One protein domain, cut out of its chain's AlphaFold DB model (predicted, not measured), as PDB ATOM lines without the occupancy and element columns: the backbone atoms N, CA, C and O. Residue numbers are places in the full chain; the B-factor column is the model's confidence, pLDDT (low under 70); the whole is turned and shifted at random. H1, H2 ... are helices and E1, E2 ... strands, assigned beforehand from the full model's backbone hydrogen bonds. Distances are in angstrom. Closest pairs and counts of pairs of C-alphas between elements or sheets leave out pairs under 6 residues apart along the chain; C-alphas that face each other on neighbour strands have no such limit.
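AT A GLANCE: This is residues 4 to 89 of the 150 residues of an uncharacterized protein of Enterocloster bolteae (UniProt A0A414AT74). One long helix, H2, covers one face of a small three-stranded antiparallel sheet, E1 - E3 - E2, and makes the length of a loose rod. Short helices H1 and H3 sit toward its opposite ends. The 86 printed residues, mixed in class, run E1 H1 H2 H3 E2 E3; radius of gyration of the C-alphas 16.2 A, spans 55 by 22 by 17 A.

HOW THE PARTS SIT: E1, residues 4 to 8, is antiparallel to E3, residues 77 to 82, with N 7 and O 78 at 2.8 A. H1, residues 12 to 19, is close but not clearly touching H2, residues 25 to 54; their closest C-alphas, Leu 18 and Met 28, are 7.7 A apart. H2 is on the sheet in two layers, helix over sheet, at a height of 8.5 A. Its residues 44 to 48 touch H3, residues 59 to 65, at a steep tilt of 65 degrees; the closest C-alphas, Ala 48 and Asn 59, are 6.3 A apart. H3 only grazes the sheet. E2, residues 66 to 71, forms a hairpin with E3, with N 69 and O 79 at 2.8 A. Every O i to N i+4 pair is within hydrogen-bond range in H1 and H3, 25 of 26 in H2.

IN THESE COORDINATES: E1 begins at C-alpha 4 (-11.943, 45.871, 15.943). H2 spans 44.2 A. E3 ends at C-alpha 82 (-16.362, 41.498, 13.748).

THE WHOLE: The printed part has no cut. Residues 11, 13 to 26 and 74 are under pLDDT 70.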
ATOM      1  N   LEU A   4     -12.308  44.857  16.926       78.38
ATOM      2  CA  LEU A   4     -11.943  45.871  15.943       78.38
ATOM      3  C   LEU A   4     -10.479  45.691  15.565       78.38
ATOM      4  O   LEU A   4      -9.617  45.626  16.436       78.38
ATOM      5  N   ILE A   5     -10.213  45.632  14.264       80.81
ATOM      6  CA  ILE A   5      -8.857  45.627  13.715       80.81
ATOM      7  C   ILE A   5      -8.713  46.885  12.863       80.81
ATOM      8  O   ILE A   5      -9.460  47.065  11.897       80.81
ATOM      9  N   LEU A   6      -7.775  47.755  13.235       78.69
ATOM     10  CA  LEU A   6      -7.444  48.974  12.501       78.69
ATOM     11  C   LEU A   6      -6.260  48.712  11.566       78.69
ATOM     12  O   LEU A   6      -5.268  48.108  11.961       78.69
ATOM     13  N   ILE A   7      -6.372  49.180  10.328       80.00
ATOM     14  CA  ILE A   7      -5.350  49.077   9.289       80.00
ATOM     15  C   ILE A   7      -5.139  50.486   8.738       80.00
ATOM     16  O   ILE A   7      -6.011  51.019   8.055       80.00
ATOM     17  N   GLY A   8      -4.005  51.099   9.060       74.38
ATOM     18  CA  GLY A   8      -3.608  52.416   8.558       74.38
ATOM     19  C   GLY A   8      -2.416  52.322   7.610       74.38
ATOM     20  O   GLY A   8      -1.738  51.296   7.562       74.38
ATOM     21  N   ILE A   9      -2.168  53.398   6.868       71.81
ATOM     22  CA  ILE A   9      -0.916  53.601   6.133       71.81
ATOM     23  C   ILE A   9      -0.243  54.878   6.637       71.81
ATOM     24  O   ILE A   9      -0.929  55.863   6.917       71.81
ATOM     25  N   ASP A  10       1.084  54.864   6.734       71.56
ATOM     26  CA  ASP A  10       1.856  56.092   6.902       71.56
ATOM     27  C   ASP A  10       1.893  56.825   5.555       71.56
ATOM     28  O   ASP A  10       2.311  56.274   4.536       71.56
ATOM     29  N   THR A  11       1.369  58.048   5.526       68.12
ATOM     30  CA  THR A  11       1.248  58.851   4.304       68.12
ATOM     31  C   THR A  11       2.351  59.893   4.162       68.12
ATOM     32  O   THR A  11       2.382  60.593   3.147       68.12
ATOM     33  N   THR A  12       3.258  59.995   5.137       72.94
ATOM     34  CA  THR A  12       4.275  61.051   5.210       72.94
ATOM     35  C   THR A  12       5.212  60.998   4.006       72.94
ATOM     36  O   THR A  12       5.369  61.988   3.286       72.94
ATOM     37  N   ASP A  13       5.757  59.819   3.716       66.88
ATOM     38  CA  ASP A  13       6.692  59.625   2.607       66.88
ATOM     39  C   ASP A  13       5.997  59.692   1.246       66.88
ATOM     40  O   ASP A  13       6.493  60.332   0.317       66.88
ATOM     41  N   ALA A  14       4.792  59.124   1.140       67.62
ATOM     42  CA  ALA A  14       3.992  59.184  -0.080       67.62
ATOM     43  C   ALA A  14       3.672  60.637  -0.478       67.62
ATOM     44  O   ALA A  14       3.803  61.005  -1.646       67.62
ATOM     45  N   ARG A  15       3.323  61.487   0.497       68.81
ATOM     46  CA  ARG A  15       3.096  62.924   0.285       68.81
ATOM     47  C   ARG A  15       4.372  63.657  -0.114       68.81
ATOM     48  O   ARG A  15       4.332  64.457  -1.044       68.81
ATOM     49  N   ARG A  16       5.508  63.364   0.530       69.12
ATOM     50  CA  ARG A  16       6.807  63.978   0.196       69.12
ATOM     51  C   ARG A  16       7.263  63.655  -1.226       69.12
ATOM     52  O   ARG A  16       7.754  64.543  -1.920       69.12
ATOM     53  N   MET A  17       7.105  62.408  -1.673       65.44
ATOM     54  CA  MET A  17       7.514  61.999  -3.021       65.44
ATOM     55  C   MET A  17       6.576  62.538  -4.108       65.44
ATOM     56  O   MET A  17       7.035  62.913  -5.185       65.44
ATOM     57  N   LEU A  18       5.269  62.605  -3.839       58.75
ATOM     58  CA  LEU A  18       4.268  63.008  -4.832       58.75
ATOM     59  C   LEU A  18       4.007  64.519  -4.869       58.75
ATOM     60  O   LEU A  18       3.675  65.024  -5.939       58.75
ATOM     61  N   GLY A  19       4.220  65.243  -3.766       62.62
ATOM     62  CA  GLY A  19       4.125  66.709  -3.709       62.62
ATOM     63  C   GLY A  19       5.156  67.418  -4.593       62.62
ATOM     64  O   GLY A  19       4.901  68.510  -5.088       62.62
ATOM     65  N   LYS A  20       6.278  66.755  -4.900       61.78
ATOM     66  CA  LYS A  20       7.262  67.226  -5.890       61.78
ATOM     67  C   LYS A  20       6.749  67.171  -7.334       61.78
ATOM     68  O   LYS A  20       7.334  67.786  -8.213       61.78
ATOM     69  N   ALA A  21       5.664  66.440  -7.591       59.69
ATOM     70  CA  ALA A  21       5.119  66.218  -8.924       59.69
ATOM     71  C   ALA A  21       3.795  66.976  -9.136       59.69
ATOM     72  O   ALA A  21       2.790  66.371  -9.495       59.69
ATOM     73  N   GLY A  22       3.816  68.287  -8.875       51.38
ATOM     74  CA  GLY A  22       3.088  69.368  -9.561       51.38
ATOM     75  C   GLY A  22       1.555  69.389  -9.672       51.38
ATOM     76  O   GLY A  22       1.023  70.456  -9.945       51.38
ATOM     77  N   ASN A  23       0.817  68.283  -9.517       62.78
ATOM     78  CA  ASN A  23      -0.635  68.268  -9.762       62.78
ATOM     79  C   ASN A  23      -1.313  67.002  -9.186       62.78
ATOM     80  O   ASN A  23      -1.689  66.104  -9.945       62.78
ATOM     81  N   LYS A  24      -1.357  66.802  -7.853       59.19
ATOM     82  CA  LYS A  24      -1.579  65.432  -7.323       59.19
ATOM     83  C   LYS A  24      -2.462  65.213  -6.096       59.19
ATOM     84  O   LYS A  24      -2.595  64.052  -5.727       59.19
ATOM     85  N   ASP A  25      -3.164  66.186  -5.528       62.50
ATOM     86  CA  ASP A  25      -3.906  65.907  -4.280       62.50
ATOM     87  C   ASP A  25      -5.084  64.930  -4.456       62.50
ATOM     88  O   ASP A  25      -5.163  63.919  -3.754       62.50
ATOM     89  N   GLN A  26      -5.948  65.129  -5.460       67.75
ATOM     90  CA  GLN A  26      -7.095  64.231  -5.681       67.75
ATOM     91  C   GLN A  26      -6.698  62.842  -6.207       67.75
ATOM     92  O   GLN A  26      -7.321  61.835  -5.860       67.75
ATOM     93  N   SER A  27      -5.681  62.764  -7.072       73.38
ATOM     94  CA  SER A  27      -5.188  61.486  -7.608       73.38
ATOM     95  C   SER A  27      -4.475  60.671  -6.523       73.38
ATOM     96  O   SER A  27      -4.691  59.463  -6.399       73.38
ATOM     97  N   MET A  28      -3.710  61.349  -5.661       74.25
ATOM     98  CA  MET A  28      -3.049  60.751  -4.505       74.25
ATOM     99  C   MET A  28      -4.061  60.242  -3.481       74.25
ATOM    100  O   MET A  28      -3.959  59.090  -3.067       74.25
ATOM    101  N   GLU A  29      -5.067  61.035  -3.098       76.69
ATOM    102  CA  GLU A  29      -6.087  60.578  -2.146       76.69
ATOM    103  C   GLU A  29      -6.799  59.318  -2.661       76.69
ATOM    104  O   GLU A  29      -6.968  58.340  -1.926       76.69
ATOM    105  N   LYS A  30      -7.143  59.285  -3.957       81.69
ATOM    106  CA  LYS A  30      -7.726  58.102  -4.607       81.69
ATOM    107  C   LYS A  30      -6.782  56.896  -4.558       81.69
ATOM    108  O   LYS A  30      -7.237  55.794  -4.240       81.69
ATOM    109  N   ALA A  31      -5.495  57.086  -4.845       82.38
ATOM    110  CA  ALA A  31      -4.492  56.022  -4.807       82.38
ATOM    111  C   ALA A  31      -4.288  55.474  -3.385       82.38
ATOM    112  O   ALA A  31      -4.349  54.260  -3.183       82.38
ATOM    113  N   LEU A  32      -4.147  56.352  -2.389       80.81
ATOM    114  CA  LEU A  32      -3.991  55.990  -0.979       80.81
ATOM    115  C   LEU A  32      -5.228  55.255  -0.453       80.81
ATOM    116  O   LEU A  32      -5.120  54.185   0.145       80.81
ATOM    117  N   LYS A  33      -6.429  55.759  -0.759       84.38
ATOM    118  CA  LYS A  33      -7.692  55.093  -0.418       84.38
ATOM    119  C   LYS A  33      -7.790  53.704  -1.048       84.38
ATOM    120  O   LYS A  33      -8.266  52.767  -0.402       84.38
ATOM    121  N   LYS A  34      -7.353  53.553  -2.303       87.06
ATOM    122  CA  LYS A  34      -7.323  52.257  -2.996       87.06
ATOM    123  C   LYS A  34      -6.333  51.301  -2.329       87.06
ATOM    124  O   LYS A  34      -6.713  50.160  -2.083       87.06
ATOM    125  N   ALA A  35      -5.134  51.769  -1.985       86.38
ATOM    126  CA  ALA A  35      -4.119  50.977  -1.294       86.38
ATOM    127  C   ALA A  35      -4.625  50.475   0.067       86.38
ATOM    128  O   ALA A  35      -4.639  49.273   0.309       86.38
ATOM    129  N   VAL A  36      -5.161  51.368   0.906       89.06
ATOM    130  CA  VAL A  36      -5.757  51.017   2.210       89.06
ATOM    131  C   VAL A  36      -6.882  49.995   2.055       89.06
ATOM    132  O   VAL A  36      -6.942  49.005   2.784       89.06
ATOM    133  N   LYS A  37      -7.776  50.207   1.080       90.06
ATOM    134  CA  LYS A  37      -8.881  49.285   0.805       90.06
ATOM    135  C   LYS A  37      -8.376  47.905   0.389       90.06
ATOM    136  O   LYS A  37      -8.947  46.908   0.827       90.06
ATOM    137  N   GLU A  38      -7.346  47.838  -0.446       91.19
ATOM    138  CA  GLU A  38      -6.793  46.570  -0.917       91.19
ATOM    139  C   GLU A  38      -6.071  45.820   0.205       91.19
ATOM    140  O   GLU A  38      -6.355  44.645   0.433       91.19
ATOM    141  N   THR A  39      -5.258  46.516   1.001       90.88
ATOM    142  CA  THR A  39      -4.629  45.949   2.202       90.88
ATOM    143  C   THR A  39      -5.675  45.411   3.176       90.88
ATOM    144  O   THR A  39      -5.526  44.309   3.702       90.88
ATOM    145  N   ALA A  40      -6.785  46.126   3.369       91.69
ATOM    146  CA  ALA A  40      -7.871  45.659   4.225       91.69
ATOM    147  C   ALA A  40      -8.559  44.392   3.694       91.69
ATOM    148  O   ALA A  40      -8.905  43.506   4.478       91.69
ATOM    149  N   LYS A  41      -8.740  44.265   2.371       93.06
ATOM    150  CA  LYS A  41      -9.258  43.023   1.773       93.06
ATOM    151  C   LYS A  41      -8.292  41.865   1.998       93.06
ATOM    152  O   LYS A  41      -8.730  40.818   2.467       93.06
ATOM    153  N   GLN A  42      -7.003  42.072   1.731       93.00
ATOM    154  CA  GLN A  42      -5.977  41.051   1.939       93.00
ATOM    155  C   GLN A  42      -5.909  40.618   3.407       93.00
ATOM    156  O   GLN A  42      -5.855  39.426   3.703       93.00
ATOM    157  N   ALA A  43      -5.973  41.566   4.343       92.50
ATOM    158  CA  ALA A  43      -6.027  41.271   5.770       92.50
ATOM    159  C   ALA A  43      -7.265  40.433   6.126       92.50
ATOM    160  O   ALA A  43      -7.142  39.413   6.803       92.50
ATOM    161  N   ARG A  44      -8.449  40.791   5.610       93.44
ATOM    162  CA  ARG A  44      -9.676  40.002   5.808       93.44
ATOM    163  C   ARG A  44      -9.553  38.583   5.248       93.44
ATOM    164  O   ARG A  44      -9.976  37.635   5.904       93.44
ATOM    165  N   GLU A  45      -8.957  38.418   4.073       92.69
ATOM    166  CA  GLU A  45      -8.714  37.097   3.483       92.69
ATOM    167  C   GLU A  45      -7.738  36.262   4.312       92.69
ATOM    168  O   GLU A  45      -7.958  35.067   4.505       92.69
ATOM    169  N   ARG A  46      -6.680  36.876   4.854       92.56
ATOM    170  CA  ARG A  46      -5.747  36.201   5.769       92.56
ATOM    171  C   ARG A  46      -6.449  35.754   7.051       92.56
ATOM    172  O   ARG A  46      -6.246  34.620   7.476       92.56
ATOM    173  N   LEU A  47      -7.316  36.594   7.620       92.44
ATOM    174  CA  LEU A  47      -8.150  36.232   8.771       92.44
ATOM    175  C   LEU A  47      -9.074  35.050   8.449       92.44
ATOM    176  O   LEU A  47      -9.171  34.123   9.249       92.44
ATOM    177  N   ALA A  48      -9.695  35.040   7.265       91.88
ATOM    178  CA  ALA A  48     -10.544  33.936   6.822       91.88
ATOM    179  C   ALA A  48      -9.751  32.626   6.700       91.88
ATOM    180  O   ALA A  48     -10.155  31.599   7.245       91.88
ATOM    181  N   LYS A  49      -8.577  32.674   6.056       92.69
ATOM    182  CA  LYS A  49      -7.669  31.523   5.932       92.69
ATOM    183  C   LYS A  49      -7.223  31.005   7.297       92.69
ATOM    184  O   LYS A  49      -7.185  29.796   7.507       92.69
ATOM    185  N   GLN A  50      -6.908  31.901   8.231       92.75
ATOM    186  CA  GLN A  50      -6.520  31.517   9.585       92.75
ATOM    187  C   GLN A  50      -7.691  30.874  10.341       92.75
ATOM    188  O   GLN A  50      -7.510  29.827  10.956       92.75
ATOM    189  N   ALA A  51      -8.903  31.426  10.234       90.81
ATOM    190  CA  ALA A  51     -10.102  30.827  10.821       90.81
ATOM    191  C   ALA A  51     -10.384  29.426  10.250       90.81
ATOM    192  O   ALA A  51     -10.765  28.518  10.987       90.81
ATOM    193  N   GLN A  52     -10.133  29.215   8.958       93.06
ATOM    194  CA  GLN A  52     -10.315  27.924   8.286       93.06
ATOM    195  C   GLN A  52      -9.340  26.822   8.715       93.06
ATOM    196  O   GLN A  52      -9.575  25.652   8.394       93.06
ATOM    197  N   LYS A  53      -8.258  27.167   9.426       94.25
ATOM    198  CA  LYS A  53      -7.370  26.168  10.036       94.25
ATOM    199  C   LYS A  53      -8.052  25.470  11.210       94.25
ATOM    200  O   LYS A  53      -7.946  24.258  11.334       94.25
ATOM    201  N   SER A  54      -8.793  26.218  12.026       93.50
ATOM    202  CA  SER A  54      -9.464  25.690  13.222       93.50
ATOM    203  C   SER A  54     -10.924  25.309  12.976       93.50
ATOM    204  O   SER A  54     -11.439  24.391  13.615       93.50
ATOM    205  N   TYR A  55     -11.595  25.967  12.028       92.88
ATOM    206  CA  TYR A  55     -13.026  25.815  11.761       92.88
ATOM    207  C   TYR A  55     -13.309  25.436  10.302       92.88
ATOM    208  O   TYR A  55     -12.512  25.679   9.401       92.88
ATOM    209  N   THR A  56     -14.485  24.877  10.026       93.75
ATOM    210  CA  THR A  56     -14.940  24.530   8.661       93.75
ATOM    211  C   THR A  56     -15.747  25.647   7.983       93.75
ATOM    212  O   THR A  56     -16.533  25.393   7.066       93.75
ATOM    213  N   VAL A  57     -15.593  26.887   8.449       92.94
ATOM    214  CA  VAL A  57     -16.355  28.040   7.961       92.94
ATOM    215  C   VAL A  57     -16.077  28.318   6.477       92.94
ATOM    216  O   VAL A  57     -14.932  28.326   6.012       92.94
ATOM    217  N   LYS A  58     -17.137  28.572   5.709       90.31
ATOM    218  CA  LYS A  58     -17.061  28.990   4.306       90.31
ATOM    219  C   LYS A  58     -16.553  30.430   4.218       90.31
ATOM    220  O   LYS A  58     -16.984  31.295   4.978       90.31
ATOM    221  N   ASN A  59     -15.707  30.716   3.223       87.50
ATOM    222  CA  ASN A  59     -15.168  32.067   3.003       87.50
ATOM    223  C   ASN A  59     -16.265  33.123   2.825       87.50
ATOM    224  O   ASN A  59     -16.152  34.217   3.368       87.50
ATOM    225  N   ALA A  60     -17.334  32.795   2.092       85.06
ATOM    226  CA  ALA A  60     -18.447  33.714   1.869       85.06
ATOM    227  C   ALA A  60     -19.147  34.105   3.184       85.06
ATOM    228  O   ALA A  60     -19.358  35.293   3.426       85.06
ATOM    229  N   GLY A  61     -19.429  33.130   4.055       84.31
ATOM    230  CA  GLY A  61     -20.028  33.364   5.369       84.31
ATOM    231  C   GLY A  61     -19.123  34.179   6.290       84.31
ATOM    232  O   GLY A  61     -19.565  35.155   6.890       84.31
ATOM    233  N   PHE A  62     -17.827  33.853   6.331       88.50
ATOM    234  CA  PHE A  62     -16.848  34.615   7.110       88.50
ATOM    235  C   PHE A  62     -16.742  36.074   6.631       88.50
ATOM    236  O   PHE A  62     -16.862  37.011   7.419       88.50
ATOM    237  N   ASN A  63     -16.580  36.285   5.322       88.81
ATOM    238  CA  ASN A  63     -16.415  37.617   4.740       88.81
ATOM    239  C   ASN A  63     -17.671  38.487   4.856       88.81
ATOM    240  O   ASN A  63     -17.545  39.708   4.955       88.81
ATOM    241  N   LYS A  64     -18.866  37.882   4.848       85.75
ATOM    242  CA  LYS A  64     -20.142  38.586   5.043       85.75
ATOM    243  C   LYS A  64     -20.226  39.238   6.426       85.75
ATOM    244  O   LYS A  64     -20.751  40.343   6.550       85.75
ATOM    245  N   ASN A  65     -19.674  38.572   7.435       85.12
ATOM    246  CA  ASN A  65     -19.732  39.010   8.826       85.12
ATOM    247  C   ASN A  65     -18.501  39.837   9.243       85.12
ATOM    248  O   ASN A  65     -18.536  40.502  10.271       85.12
ATOM    249  N   MET A  66     -17.443  39.861   8.423       88.88
ATOM    250  CA  MET A  66     -16.258  40.707   8.609       88.88
ATOM    251  C   MET A  66     -16.327  41.946   7.710       88.88
ATOM    252  O   MET A  66     -15.872  41.945   6.556       88.88
ATOM    253  N   LYS A  67     -16.923  43.021   8.234       89.81
ATOM    254  CA  LYS A  67     -17.177  44.254   7.472       89.81
ATOM    255  C   LYS A  67     -15.949  45.154   7.453       89.81
ATOM    256  O   LYS A  67     -15.369  45.438   8.496       89.81
ATOM    257  N   ILE A  68     -15.597  45.648   6.266       91.44
ATOM    258  CA  ILE A  68     -14.540  46.647   6.076       91.44
ATOM    259  C   ILE A  68     -15.197  48.022   5.972       91.44
ATOM    260  O   ILE A  68     -16.022  48.246   5.086       91.44
ATOM    261  N   ARG A  69     -14.804  48.950   6.841       90.75
ATOM    262  CA  ARG A  69     -15.161  50.368   6.754       90.75
ATOM    263  C   ARG A  69     -13.914  51.173   6.433       90.75
ATOM    264  O   ARG A  69     -12.912  51.034   7.119       90.75
ATOM    265  N   ILE A  70     -13.988  52.019   5.413       88.12
ATOM    266  CA  ILE A  70     -12.914  52.961   5.090       88.12
ATOM    267  C   ILE A  70     -13.179  54.273   5.825       88.12
ATOM    268  O   ILE A  70     -14.309  54.763   5.838       88.12
ATOM    269  N   VAL A  71     -12.135  54.816   6.431       84.62
ATOM    270  CA  VAL A  71     -12.080  56.140   7.040       84.62
ATOM    271  C   VAL A  71     -11.243  57.007   6.106       84.62
ATOM    272  O   VAL A  71     -10.059  56.741   5.904       84.62
ATOM    273  N   SER A  72     -11.884  57.988   5.475       75.06
ATOM    274  CA  SER A  72     -11.216  58.980   4.627       75.06
ATOM    275  C   SER A  72     -10.776  60.182   5.463       75.06
ATOM    276  O   SER A  72     -11.408  60.494   6.469       75.06
ATOM    277  N   GLY A  73      -9.726  60.874   5.026       71.88
ATOM    278  CA  GLY A  73      -9.207  62.073   5.678       71.88
ATOM    279  C   GLY A  73      -7.709  62.227   5.434       71.88
ATOM    280  O   GLY A  73      -7.140  61.536   4.588       71.88
ATOM    281  N   SER A  74      -7.053  63.095   6.211       68.44
ATOM    282  CA  SER A  74      -5.599  63.309   6.105       68.44
ATOM    283  C   SER A  74      -4.782  62.024   6.342       68.44
ATOM    284  O   SER A  74      -3.702  61.861   5.778       68.44
ATOM    285  N   HIS A  75      -5.338  61.086   7.112       74.31
ATOM    286  CA  HIS A  75      -4.766  59.767   7.376       74.31
ATOM    287  C   HIS A  75      -5.807  58.696   7.018       74.31
ATOM    288  O   HIS A  75      -6.668  58.375   7.840       74.31
ATOM    289  N   PRO A  76      -5.806  58.184   5.775       79.19
ATOM    290  CA  PRO A  76      -6.760  57.175   5.357       79.19
ATOM    291  C   PRO A  76      -6.499  55.861   6.100       79.19
ATOM    292  O   PRO A  76      -5.376  55.362   6.153       79.19
ATOM    293  N   ALA A  77      -7.563  55.281   6.645       84.50
ATOM    294  CA  ALA A  77      -7.509  54.028   7.387       84.50
ATOM    295  C   ALA A  77      -8.676  53.113   7.009       84.50
ATOM    296  O   ALA A  77      -9.692  53.535   6.457       84.50
ATOM    297  N   ALA A  78      -8.538  51.831   7.309       88.81
ATOM    298  CA  ALA A  78      -9.583  50.835   7.196       88.81
ATOM    299  C   ALA A  78      -9.798  50.155   8.544       88.81
ATOM    300  O   ALA A  78      -8.857  49.834   9.260       88.81
ATOM    301  N   ILE A  79     -11.057  49.898   8.868       89.25
ATOM    302  CA  ILE A  79     -11.468  49.185  10.071       89.25
ATOM    303  C   ILE A  79     -12.145  47.898   9.627       89.25
ATOM    304  O   ILE A  79     -13.122  47.939   8.875       89.25
ATOM    305  N   ILE A  80     -11.655  46.763  10.115       90.06
ATOM    306  CA  ILE A  80     -12.339  45.477  10.006       90.06
ATOM    307  C   ILE A  80     -13.109  45.249  11.305       90.06
ATOM    308  O   ILE A  80     -12.520  45.203  12.387       90.06
ATOM    309  N   ARG A  81     -14.432  45.122  11.194       87.88
ATOM    310  CA  ARG A  81     -15.340  44.874  12.320       87.88
ATOM    311  C   ARG A  81     -15.810  43.427  12.306       87.88
ATOM    312  O   ARG A  81     -16.290  42.958  11.273       87.88
ATOM    313  N   SER A  82     -15.698  42.769  13.458       83.25
ATOM    314  CA  SER A  82     -16.362  41.498  13.748       83.25
ATOM    315  C   SER A  82     -17.444  41.763  14.794       83.25
ATOM    316  O   SER A  82     -17.201  41.733  16.002       83.25
ATOM    317  N   ASP A  83     -18.628  42.144  14.330       75.75
ATOM    318  CA  ASP A  83     -19.805  42.365  15.163       75.75
ATOM    319  C   ASP A  83     -21.045  41.699  14.559       75.75
ATOM    320  O   ASP A  83     -21.164  41.543  13.344       75.75
ATOM    321  N   GLY A  84     -21.972  41.288  15.425       73.88
ATOM    322  CA  GLY A  84     -23.236  40.669  15.033       73.88
ATOM    323  C   GLY A  84     -23.501  39.328  15.709       73.88
ATOM    324  O   GLY A  84     -22.841  38.951  16.679       73.88
ATOM    325  N   GLU A  85     -24.514  38.637  15.189       81.00
ATOM    326  CA  GLU A  85     -24.931  37.318  15.654       81.00
ATOM    327  C   GLU A  85     -23.882  36.241  15.333       81.00
ATOM    328  O   GLU A  85     -23.142  36.362  14.345       81.00
ATOM    329  N   PRO A  86     -23.829  35.157  16.133       82.44
ATOM    330  CA  PRO A  86     -23.050  33.976  15.796       82.44
ATOM    331  C   PRO A  86     -23.350  33.486  14.377       82.44
ATOM    332  O   PRO A  86     -24.491  33.514  13.913       82.44
ATOM    333  N   LEU A  87     -22.318  33.001  13.683       86.88
ATOM    334  CA  LEU A  87     -22.483  32.465  12.336       86.88
ATOM    335  C   LEU A  87     -23.481  31.296  12.347       86.88
ATOM    336  O   LEU A  87     -23.312  30.357  13.132       86.88
ATOM    337  N   PRO A  88     -24.491  31.298  11.462       87.06
ATOM    338  CA  PRO A  88     -25.433  30.196  11.404       87.06
ATOM    339  C   PRO A  88     -24.735  28.933  10.891       87.06
ATOM    340  O   PRO A  88     -23.851  28.993  10.036       87.06
ATOM    341  N   LEU A  89     -25.174  27.762  11.361       88.56
ATOM    342  CA  LEU A  89     -24.519  26.472  11.082       88.56
ATOM    343  C   LEU A  89     -24.397  26.139   9.582       88.56
ATOM    344  O   LEU A  89     -23.492  25.412   9.187       88.56
TER     345      LEU A  89